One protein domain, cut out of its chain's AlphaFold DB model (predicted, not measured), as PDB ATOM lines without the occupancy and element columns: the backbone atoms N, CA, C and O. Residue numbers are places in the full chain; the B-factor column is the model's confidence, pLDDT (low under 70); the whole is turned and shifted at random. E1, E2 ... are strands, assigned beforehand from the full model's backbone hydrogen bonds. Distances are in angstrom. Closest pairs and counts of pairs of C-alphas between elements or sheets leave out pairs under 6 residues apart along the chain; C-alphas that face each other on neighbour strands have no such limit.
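What this domain is: This is residues 7 to 89 of the 218 residues of an uncharacterized protein of Stenotrophomonas maltophilia SKK35 (UniProt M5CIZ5). This is a long, narrow, loosely built sandwich: two small twisted sheets face to face, E3 E5 E6 and E2 E1 E4, with the chain passing between them three times. The printed part has 83 residues with no named helix and six strands, E1 to E6 in order; the first sheet is mixed, the second antiparallel, and the class is all strand. The whole is loose, with a radius of gyration of the C-alphas of 15.1 A, and a rod spanning 50 by 24 by 16 A.

How they stand to each other: Start with the strongly twisted sheet of E3, residues 29 to 33, E5, residues 60 to 71, and E6, residues 79 to 88. The inner strand E5 forms an antiparallel hairpin with E6; look for N 68 and O 82, 2.8 A apart. On E5's other side E3 is parallel, with N 30 and O 67 at 2.9 A. In the other sheet, E1, residues 7 to 15, is antiparallel to both E2, residues 19 to 23, and E4, residues 42 to 51; find N 20 and O 13 at 2.8 A, and N 10 and O 47 at 2.9 A. Between the sheets, the closest C-alphas of E4 and E6, Leu 46 and Phe 84, are 7.6 A apart. The strands of one sheet stand at 30 degrees to those of the other.

Where its parts are: Find C-alpha 60 at (-13.067, -117.312, 473.967); from there E5 runs 31.5 A. E6 covers 30.0 A, ending at C-alpha 88, (-12.788, -119.361, 478.329). E4 covers 29.9 A and E1 26.5 A, from C-alpha 7 at (-17.159, -110.951, 481.314). E2 and E3 cover 13.7 A and 12.7 A.

The domain as a whole: The C-alphas farthest apart, Gln 56 and Pro 74, are 50.4 A apart. The printed part has no cut, and no link is long. Look for pLDDT under 70 at residues 33 to 41 and 54 to 56.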
ATOM      1  N   PHE A   7     -18.189-111.020 480.283       83.12
ATOM      2  CA  PHE A   7     -17.159-110.951 481.314       83.12
ATOM      3  C   PHE A   7     -17.325-109.704 482.171       83.12
ATOM      4  O   PHE A   7     -17.526-108.604 481.658       83.12
ATOM      5  N   ILE A   8     -17.213-109.893 483.479       87.19
ATOM      6  CA  ILE A   8     -17.221-108.829 484.478       87.19
ATOM      7  C   ILE A   8     -15.858-108.849 485.158       87.19
ATOM      8  O   ILE A   8     -15.438-109.890 485.667       87.19
ATOM      9  N   PHE A   9     -15.185-107.701 485.168       87.06
ATOM     10  CA  PHE A   9     -13.844-107.547 485.715       87.06
ATOM     11  C   PHE A   9     -13.868-106.684 486.974       87.06
ATOM     12  O   PHE A   9     -14.459-105.604 486.997       87.06
ATOM     13  N   ARG A  10     -13.183-107.147 488.020       88.31
ATOM     14  CA  ARG A  10     -12.951-106.383 489.246       88.31
ATOM     15  C   ARG A  10     -11.475-106.430 489.590       88.31
ATOM     16  O   ARG A  10     -10.917-107.510 489.764       88.31
ATOM     17  N   TYR A  11     -10.864-105.260 489.719       86.81
ATOM     18  CA  TYR A  11      -9.492-105.153 490.180       86.81
ATOM     19  C   TYR A  11      -9.479-104.979 491.698       86.81
ATOM     20  O   TYR A  11     -10.128-104.074 492.232       86.81
ATOM     21  N   VAL A  12      -8.774-105.869 492.394       86.25
ATOM     22  CA  VAL A  12      -8.660-105.855 493.855       86.25
ATOM     23  C   VAL A  12      -7.195-105.753 494.219       86.25
ATOM     24  O   VAL A  12      -6.382-106.547 493.755       86.25
ATOM     25  N   PHE A  13      -6.860-104.784 495.059       82.38
ATOM     26  CA  PHE A  13      -5.497-104.594 495.529       82.38
ATOM     27  C   PHE A  13      -5.488-104.198 496.996       82.38
ATOM     28  O   PHE A  13      -6.440-103.612 497.515       82.38
ATOM     29  N   GLY A  14      -4.396-104.521 497.672       78.94
ATOM     30  CA  GLY A  14      -4.286-104.273 499.094       78.94
ATOM     31  C   GLY A  14      -2.874-104.409 499.629       78.94
ATOM     32  O   GLY A  14      -1.906-104.681 498.912       78.94
ATOM     33  N   ASN A  15      -2.780-104.201 500.931       77.25
ATOM     34  CA  ASN A  15      -1.601-104.434 501.753       77.25
ATOM     35  C   ASN A  15      -2.018-105.278 502.974       77.25
ATOM     36  O   ASN A  15      -3.095-105.876 502.987       77.25
ATOM     37  N   GLY A  16      -1.174-105.339 504.003       70.75
ATOM     38  CA  GLY A  16      -1.497-106.044 505.247       70.75
ATOM     39  C   GLY A  16      -2.611-105.415 506.101       70.75
ATOM     40  O   GLY A  16      -2.978-106.014 507.103       70.75
ATOM     41  N   SER A  17      -3.135-104.232 505.753       72.88
ATOM     42  CA  SER A  17      -4.072-103.462 506.590       72.88
ATOM     43  C   SER A  17      -5.336-102.962 505.876       72.88
ATOM     44  O   SER A  17      -6.306-102.614 506.543       72.88
ATOM     45  N   ALA A  18      -5.361-102.927 504.544       75.56
ATOM     46  CA  ALA A  18      -6.467-102.403 503.755       75.56
ATOM     47  C   ALA A  18      -6.622-103.145 502.421       75.56
ATOM     48  O   ALA A  18      -5.638-103.515 501.772       75.56
ATOM     49  N   VAL A  19      -7.877-103.300 501.991       82.44
ATOM     50  CA  VAL A  19      -8.263-103.865 500.693       82.44
ATOM     51  C   VAL A  19      -9.142-102.860 499.966       82.44
ATOM     52  O   VAL A  19     -10.149-102.400 500.503       82.44
ATOM     53  N   LEU A  20      -8.765-102.528 498.737       82.19
ATOM     54  CA  LEU A  20      -9.497-101.621 497.865       82.19
ATOM     55  C   LEU A  20      -9.974-102.373 496.625       82.19
ATOM     56  O   LEU A  20      -9.292-103.250 496.095       82.19
ATOM     57  N   ASN A  21     -11.160-101.996 496.158       85.12
ATOM     58  CA  ASN A  21     -11.772-102.541 494.956       85.12
ATOM     59  C   ASN A  21     -11.981-101.407 493.964       85.12
ATOM     60  O   ASN A  21     -12.491-100.349 494.337       85.12
ATOM     61  N   GLN A  22     -11.620-101.631 492.706       81.38
ATOM     62  CA  GLN A  22     -11.863-100.681 491.629       81.38
ATOM     63  C   GLN A  22     -12.469-101.405 490.422       81.38
ATOM     64  O   GLN A  22     -12.058-102.530 490.104       81.38
ATOM     65  N   PRO A  23     -13.458-100.794 489.742       82.06
ATOM     66  CA  PRO A  23     -13.896-101.270 488.439       82.06
ATOM     67  C   PRO A  23     -12.699-101.348 487.490       82.06
ATOM     68  O   PRO A  23     -11.884-100.426 487.440       82.06
ATOM     69  N   PHE A  24     -12.595-102.445 486.747       82.25
ATOM     70  CA  PHE A  24     -11.544-102.620 485.754       82.25
ATOM     71  C   PHE A  24     -12.150-102.569 484.358       82.25
ATOM     72  O   PHE A  24     -12.960-103.421 483.994       82.25
ATOM     73  N   ASP A  25     -11.754-101.564 483.586       80.19
ATOM     74  CA  ASP A  25     -12.098-101.469 482.175       80.19
ATOM     75  C   ASP A  25     -10.994-102.133 481.350       80.19
ATOM     76  O   ASP A  25      -9.898-101.595 481.208       80.19
ATOM     77  N   ALA A  26     -11.298-103.301 480.786       74.50
ATOM     78  CA  ALA A  26     -10.370-104.068 479.961       74.50
ATOM     79  C   ALA A  26      -9.904-103.327 478.691       74.50
ATOM     80  O   ALA A  26      -8.917-103.739 478.082       74.50
ATOM     81  N   SER A  27     -10.590-102.252 478.281       76.00
ATOM     82  CA  SER A  27     -10.216-101.446 477.113       76.00
ATOM     83  C   SER A  27      -9.130-100.406 477.405       76.00
ATOM     84  O   SER A  27      -8.601 -99.793 476.475       76.00
ATOM     85  N   ARG A  28      -8.787-100.179 478.679       77.75
ATOM     86  CA  ARG A  28      -7.852 -99.125 479.097       77.75
ATOM     87  C   ARG A  28      -6.877 -99.636 480.148       77.75
ATOM     88  O   ARG A  28      -7.105-100.631 480.824       77.75
ATOM     89  N   THR A  29      -5.762 -98.925 480.290       80.12
ATOM     90  CA  THR A  29      -4.852 -99.170 481.412       80.12
ATOM     91  C   THR A  29      -5.418 -98.510 482.661       80.12
ATOM     92  O   THR A  29      -5.632 -97.295 482.674       80.12
ATOM     93  N   LEU A  30      -5.651 -99.295 483.713       81.12
ATOM     94  CA  LEU A  30      -6.026 -98.759 485.016       81.12
ATOM     95  C   LEU A  30      -4.776 -98.193 485.692       81.12
ATOM     96  O   LEU A  30      -3.855 -98.933 486.032       81.12
ATOM     97  N   ASN A  31      -4.748 -96.879 485.905       78.75
ATOM     98  CA  ASN A  31      -3.697 -96.227 486.678       78.75
ATOM     99  C   ASN A  31      -4.142 -96.125 488.138       78.75
ATOM    100  O   ASN A  31      -5.052 -95.363 488.456       78.75
ATOM    101  N   SER A  32      -3.488 -96.874 489.021       71.88
ATOM    102  CA  SER A  32      -3.732 -96.808 490.461       71.88
ATOM    103  C   SER A  32      -2.563 -96.106 491.146       71.88
ATOM    104  O   SER A  32      -1.400 -96.506 491.004       71.88
ATOM    105  N   SER A  33      -2.856 -95.041 491.899       64.56
ATOM    106  CA  SER A  33      -1.874 -94.471 492.813       64.56
ATOM    107  C   SER A  33      -1.711 -95.458 493.967       64.56
ATOM    108  O   SER A  33      -2.643 -95.727 494.722       64.56
ATOM    109  N   GLY A  34      -0.512 -96.016 494.143       57.12
ATOM    110  CA  GLY A  34      -0.201 -96.892 495.279       57.12
ATOM    111  C   GLY A  34      -0.161 -96.145 496.622       57.12
ATOM    112  O   GLY A  34       0.597 -96.534 497.507       57.12
ATOM    113  N   GLY A  35      -0.887 -95.029 496.749       55.53
ATOM    114  CA  GLY A  35      -0.781 -94.032 497.812       55.53
ATOM    115  C   GLY A  35      -1.291 -94.489 499.175       55.53
ATOM    116  O   GLY A  35      -0.923 -93.889 500.175       55.53
ATOM    117  N   SER A  36      -2.059 -95.577 499.254       53.84
ATOM    118  CA  SER A  36      -2.492 -96.173 500.528       53.84
ATOM    119  C   SER A  36      -1.451 -97.106 501.163       53.84
ATOM    120  O   SER A  36      -1.704 -97.708 502.204       53.84
ATOM    121  N   ALA A  37      -0.276 -97.268 500.555       50.47
ATOM    122  CA  ALA A  37       0.609 -98.371 500.880       50.47
ATOM    123  C   ALA A  37       1.770 -98.011 501.820       50.47
ATOM    124  O   ALA A  37       2.944 -98.085 501.440       50.47
ATOM    125  N   ALA A  38       1.426 -97.709 503.072       57.25
ATOM    126  CA  ALA A  38       2.287 -98.037 504.206       57.25
ATOM    127  C   ALA A  38       2.056 -99.521 504.566       57.25
ATOM    128  O   ALA A  38       0.912 -99.934 504.755       57.25
ATOM    129  N   GLY A  39       3.106-100.349 504.578       58.31
ATOM    130  CA  GLY A  39       3.016-101.783 504.909       58.31
ATOM    131  C   GLY A  39       4.101-102.645 504.248       58.31
ATOM    132  O   GLY A  39       4.678-102.246 503.240       58.31
ATOM    133  N   ALA A  40       4.372-103.829 504.816       63.06
ATOM    134  CA  ALA A  40       5.495-104.700 504.430       63.06
ATOM    135  C   ALA A  40       5.305-105.473 503.106       63.06
ATOM    136  O   ALA A  40       6.288-105.871 502.489       63.06
ATOM    137  N   PHE A  41       4.067-105.679 502.644       68.31
ATOM    138  CA  PHE A  41       3.774-106.336 501.366       68.31
ATOM    139  C   PHE A  41       2.563-105.707 500.671       68.31
ATOM    140  O   PHE A  41       1.704-105.092 501.310       68.31
ATOM    141  N   ARG A  42       2.510-105.869 499.346       74.12
ATOM    142  CA  ARG A  42       1.414-105.424 498.480       74.12
ATOM    143  C   ARG A  42       1.008-106.568 497.576       74.12
ATOM    144  O   ARG A  42       1.868-107.293 497.078       74.12
ATOM    145  N   TRP A  43      -0.284-106.696 497.344       77.50
ATOM    146  CA  TRP A  43      -0.834-107.710 496.463       77.50
ATOM    147  C   TRP A  43      -1.965-107.123 495.635       77.50
ATOM    148  O   TRP A  43      -2.557-106.092 495.966       77.50
ATOM    149  N   SER A  44      -2.234-107.803 494.538       80.12
ATOM    150  CA  SER A  44      -3.150-107.377 493.500       80.12
ATOM    151  C   SER A  44      -3.648-108.603 492.759       80.12
ATOM    152  O   SER A  44      -2.880-109.523 492.473       80.12
ATOM    153  N   VAL A  45      -4.943-108.627 492.471       83.12
ATOM    154  CA  VAL A  45      -5.593-109.689 491.708       83.12
ATOM    155  C   VAL A  45      -6.651-109.087 490.793       83.12
ATOM    156  O   VAL A  45      -7.398-108.182 491.177       83.12
ATOM    157  N   LEU A  46      -6.747-109.628 489.581       85.31
ATOM    158  CA  LEU A  46      -7.898-109.412 488.718       85.31
ATOM    159  C   LEU A  46      -8.901-110.541 488.961       85.31
ATOM    160  O   LEU A  46      -8.607-111.710 488.721       85.31
ATOM    161  N   GLN A  47     -10.089-110.193 489.437       87.94
ATOM    162  CA  GLN A  47     -11.204-111.120 489.563       87.94
ATOM    163  C   GLN A  47     -12.094-111.024 488.328       87.94
ATOM    164  O   GLN A  47     -12.414-109.928 487.863       87.94
ATOM    165  N   ILE A  48     -12.493-112.183 487.809       85.88
ATOM    166  CA  ILE A  48     -13.266-112.307 486.576       85.88
ATOM    167  C   ILE A  48     -14.486-113.176 486.863       85.88
ATOM    168  O   ILE A  48     -14.354-114.264 487.421       85.88
ATOM    169  N   ALA A  49     -15.663-112.719 486.446       84.06
ATOM    170  CA  ALA A  49     -16.862-113.546 486.376       84.06
ATOM    171  C   ALA A  49     -17.315-113.672 484.920       84.06
ATOM    172  O   ALA A  49     -17.313-112.686 484.183       84.06
ATOM    173  N   ALA A  50     -17.709-114.879 484.514       81.62
ATOM    174  CA  ALA A  50     -18.288-115.151 483.205       81.62
ATOM    175  C   ALA A  50     -19.775-115.474 483.367       81.62
ATOM    176  O   ALA A  50     -20.140-116.369 484.128       81.62
ATOM    177  N   VAL A  51     -20.629-114.754 482.646       81.62
ATOM    178  CA  VAL A  51     -22.083-114.921 482.702       81.62
ATOM    179  C   VAL A  51     -22.596-115.350 481.334       81.62
ATOM    180  O   VAL A  51     -22.309-114.714 480.315       81.62
ATOM    181  N   SER A  52     -23.375-116.435 481.307       76.69
ATOM    182  CA  SER A  52     -24.071-116.850 480.091       76.69
ATOM    183  C   SER A  52     -25.162-115.852 479.723       76.69
ATOM    184  O   SER A  52     -25.909-115.393 480.581       76.69
ATOM    185  N   ARG A  53     -25.282-115.547 478.429       75.38
ATOM    186  CA  ARG A  53     -26.292-114.621 477.895       75.38
ATOM    187  C   ARG A  53     -27.513-115.329 477.294       75.38
ATOM    188  O   ARG A  53     -28.249-114.711 476.532       75.38
ATOM    189  N   GLY A  54     -27.724-116.607 477.622       59.12
ATOM    190  CA  GLY A  54     -28.940-117.348 477.252       59.12
ATOM    191  C   GLY A  54     -28.966-117.928 475.831       59.12
ATOM    192  O   GLY A  54     -30.044-118.157 475.296       59.12
ATOM    193  N   GLY A  55     -27.806-118.175 475.214       65.44
ATOM    194  CA  GLY A  55     -27.690-118.808 473.892       65.44
ATOM    195  C   GLY A  55     -26.454-119.703 473.778       65.44
ATOM    196  O   GLY A  55     -25.681-119.820 474.732       65.44
ATOM    197  N   GLN A  56     -26.256-120.331 472.613       68.00
ATOM    198  CA  GLN A  56     -25.048-121.115 472.341       68.00
ATOM    199  C   GLN A  56     -23.821-120.203 472.440       68.00
ATOM    200  O   GLN A  56     -23.678-119.257 471.663       68.00
ATOM    201  N   MET A  57     -22.970-120.472 473.430       72.38
ATOM    202  CA  MET A  57     -21.757-119.700 473.658       72.38
ATOM    203  C   MET A  57     -20.569-120.352 472.950       72.38
ATOM    204  O   MET A  57     -20.397-121.568 473.013       72.38
ATOM    205  N   GLU A  58     -19.752-119.535 472.301       76.12
ATOM    206  CA  GLU A  58     -18.509-119.913 471.635       76.12
ATOM    207  C   GLU A  58     -17.325-119.731 472.588       76.12
ATOM    208  O   GLU A  58     -17.323-118.835 473.435       76.12
ATOM    209  N   ALA A  59     -16.312-120.589 472.455       77.81
ATOM    210  CA  ALA A  59     -15.090-120.466 473.236       77.81
ATOM    211  C   ALA A  59     -14.426-119.101 472.994       77.81
ATOM    212  O   ALA A  59     -14.367-118.615 471.865       77.81
ATOM    213  N   LEU A  60     -13.899-118.502 474.060       78.31
ATOM    214  CA  LEU A  60     -13.067-117.312 473.967       78.31
ATOM    215  C   LEU A  60     -11.596-117.759 473.892       78.31
ATOM    216  O   LEU A  60     -11.097-118.300 474.891       78.31
ATOM    217  N   PRO A  61     -10.892-117.537 472.763       81.19
ATOM    218  CA  PRO A  61      -9.450-117.763 472.696       81.19
ATOM    219  C   PRO A  61      -8.726-116.824 473.666       81.19
ATOM    220  O   PRO A  61      -9.292-115.817 474.093       81.19
ATOM    221  N   THR A  62      -7.467-117.123 473.997       84.81
ATOM    222  CA  THR A  62      -6.652-116.265 474.868       84.81
ATOM    223  C   THR A  62      -6.691-114.816 474.389       84.81
ATOM    224  O   THR A  62      -6.109-114.466 473.365       84.81
ATOM    225  N   THR A  63      -7.392-113.974 475.139       81.88
ATOM    226  CA  THR A  63      -7.613-112.566 474.814       81.88
ATOM    227  C   THR A  63      -6.905-111.719 475.857       81.88
ATOM    228  O   THR A  63      -7.043-111.967 477.054       81.88
ATOM    229  N   SER A  64      -6.125-110.731 475.415       82.69
ATOM    230  CA  SER A  64      -5.495-109.764 476.318       82.69
ATOM    231  C   SER A  64      -6.565-108.867 476.946       82.69
ATOM    232  O   SER A  64      -7.415-108.327 476.239       82.69
ATOM    233  N   VAL A  65      -6.537-108.725 478.268       77.50
ATOM    234  CA  VAL A  65      -7.512-107.979 479.069       77.50
ATOM    235  C   VAL A  65      -6.787-106.854 479.803       77.50
ATOM    236  O   VAL A  65      -6.483-106.965 480.988       77.50
ATOM    237  N   GLY A  66      -6.520-105.761 479.088       82.44
ATOM    238  CA  GLY A  66      -5.954-104.530 479.641       82.44
ATOM    239  C   GLY A  66      -4.674-104.709 480.475       82.44
ATOM    240  O   GLY A  66      -4.019-105.752 480.484       82.44
ATOM    241  N   SER A  67      -4.302-103.653 481.195       84.88
ATOM    242  CA  SER A  67      -3.240-103.724 482.201       84.88
ATOM    243  C   SER A  67      -3.538-102.802 483.382       84.88
ATOM    244  O   SER A  67      -4.280-101.828 483.248       84.88
ATOM    245  N   ALA A  68      -2.980-103.112 484.548       83.75
ATOM    246  CA  ALA A  68      -2.989-102.234 485.710       83.75
ATOM    247  C   ALA A  68      -1.570-101.715 485.954       83.75
ATOM    248  O   ALA A  68      -0.620-102.493 486.054       83.75
ATOM    249  N   ARG A  69      -1.415-100.392 486.046       83.31
ATOM    250  CA  ARG A  69      -0.146 -99.752 486.389       83.31
ATOM    251  C   ARG A  69      -0.217 -99.181 487.796       83.31
ATOM    252  O   ARG A  69      -1.049 -98.329 488.100       83.31
ATOM    253  N   HIS A  70       0.734 -99.603 488.619       78.31
ATOM    254  CA  HIS A  70       0.961 -99.083 489.958       78.31
ATOM    255  C   HIS A  70       2.170 -98.181 489.941       78.31
ATOM    256  O   HIS A  70       3.255 -98.605 489.546       78.31
ATOM    257  N   VAL A  71       1.987 -96.961 490.423       76.94
ATOM    258  CA  VAL A  71       3.082 -96.027 490.671       76.94
ATOM    259  C   VAL A  71       3.175 -95.808 492.168       76.94
ATOM    260  O   VAL A  71       2.155 -95.564 492.818       76.94
ATOM    261  N   TYR A  72       4.381 -95.909 492.723       72.75
ATOM    262  CA  TYR A  72       4.625 -95.553 494.114       72.75
ATOM    263  C   TYR A  72       4.847 -94.038 494.219       72.75
ATOM    264  O   TYR A  72       5.869 -93.556 493.743       72.75
ATOM    265  N   PRO A  73       3.925 -93.261 494.820       71.88
ATOM    266  CA  PRO A  73       4.016 -91.799 494.771       71.88
ATOM    267  C   PRO A  73       5.320 -91.210 495.345       71.88
ATOM    268  O   PRO A  73       5.852 -90.295 494.725       71.88
ATOM    269  N   PRO A  74       5.895 -91.739 496.449       73.62
ATOM    270  CA  PRO A  74       7.176 -91.255 496.976       73.62
ATOM    271  C   PRO A  74       8.389 -91.538 496.079       73.62
ATOM    272  O   PRO A  74       9.407 -90.873 496.216       73.62
ATOM    273  N   ASN A  75       8.307 -92.513 495.168       74.31
ATOM    274  CA  ASN A  75       9.328 -92.733 494.146       74.31
ATOM    275  C   ASN A  75       8.669 -93.184 492.829       74.31
ATOM    276  O   ASN A  75       8.545 -94.389 492.587       74.31
ATOM    277  N   PRO A  76       8.260 -92.237 491.964       76.50
ATOM    278  CA  PRO A  76       7.507 -92.535 490.745       76.50
ATOM    279  C   PRO A  76       8.248 -93.402 489.719       76.50
ATOM    280  O   PRO A  76       7.609 -93.978 488.836       76.50
ATOM    281  N   SER A  77       9.579 -93.512 489.831       79.56
ATOM    282  CA  SER A  77      10.383 -94.423 489.004       79.56
ATOM    283  C   SER A  77      10.105 -95.897 489.326       79.56
ATOM    284  O   SER A  77      10.244 -96.762 488.461       79.56
ATOM    285  N   LEU A  78       9.624 -96.184 490.541       74.31
ATOM    286  CA  LEU A  78       9.155 -97.504 490.943       74.31
ATOM    287  C   LEU A  78       7.715 -97.691 490.467       74.31
ATOM    288  O   LEU A  78       6.746 -97.339 491.151       74.31
ATOM    289  N   SER A  79       7.591 -98.270 489.271       79.38
ATOM    290  CA  SER A  79       6.305 -98.662 488.706       79.38
ATOM    291  C   SER A  79       6.225-100.153 488.422       79.38
ATOM    292  O   SER A  79       7.167-100.738 487.892       79.38
ATOM    293  N   LYS A  80       5.073-100.747 488.730       78.94
ATOM    294  CA  LYS A  80       4.730-102.125 488.376       78.94
ATOM    295  C   LYS A  80       3.610-102.090 487.345       78.94
ATOM    296  O   LYS A  80       2.617-101.399 487.562       78.94
ATOM    297  N   VAL A  81       3.766-102.824 486.250       84.88
ATOM    298  CA  VAL A  81       2.704-103.037 485.261       84.88
ATOM    299  C   VAL A  81       2.288-104.497 485.323       84.88
ATOM    300  O   VAL A  81       3.133-105.389 485.300       84.88
ATOM    301  N   GLU A  82       0.989-104.729 485.431       83.69
ATOM    302  CA  GLU A  82       0.370-106.047 485.465       83.69
ATOM    303  C   GLU A  82      -0.508-106.192 484.233       83.69
ATOM    304  O   GLU A  82      -1.453-105.427 484.058       83.69
ATOM    305  N   SER A  83      -0.193-107.159 483.380       85.38
ATOM    306  CA  SER A  83      -0.997-107.476 482.200       85.38
ATOM    307  C   SER A  83      -1.820-108.723 482.476       85.38
ATOM    308  O   SER A  83      -1.305-109.689 483.042       85.38
ATOM    309  N   PHE A  84      -3.080-108.720 482.051       84.19
ATOM    310  CA  PHE A  84      -3.979-109.850 482.263       84.19
ATOM    311  C   PHE A  84      -4.432-110.424 480.926       84.19
ATOM    312  O   PHE A  84      -4.568-109.708 479.939       84.19
ATOM    313  N   SER A  85      -4.678-111.727 480.885       85.06
ATOM    314  CA  SER A  85      -5.301-112.390 479.745       85.06
ATOM    315  C   SER A  85      -6.350-113.379 480.233       85.06
ATOM    316  O   SER A  85      -6.272-113.892 481.350       85.06
ATOM    317  N   VAL A  86      -7.367-113.615 479.408       83.00
ATOM    318  CA  VAL A  86      -8.475-114.519 479.723       83.00
ATOM    319  C   VAL A  86      -8.680-115.499 478.586       83.00
ATOM    320  O   VAL A  86      -8.714-115.120 477.420       83.00
ATOM    321  N   THR A  87      -8.845-116.765 478.957       82.81
ATOM    322  CA  THR A  87      -9.290-117.845 478.073       82.81
ATOM    323  C   THR A  87     -10.553-118.440 478.672       82.81
ATOM    324  O   THR A  87     -10.590-118.690 479.879       82.81
ATOM    325  N   ALA A  88     -11.579-118.691 477.860       78.31
ATOM    326  CA  ALA A  88     -12.788-119.361 478.329       78.31
ATOM    327  C   ALA A  88     -13.198-120.485 477.384       78.31
ATOM    328  O   ALA A  88     -13.635-120.252 476.260       78.31
ATOM    329  N   ASN A  89     -13.104-121.716 477.879       76.56
ATOM    330  CA  ASN A  89     -13.571-122.895 477.166       76.56
ATOM    331  C   ASN A  89     -15.039-123.142 477.508       76.56
ATOM    332  O   ASN A  89     -15.373-123.494 478.640       76.56
TER     333      ASN A  89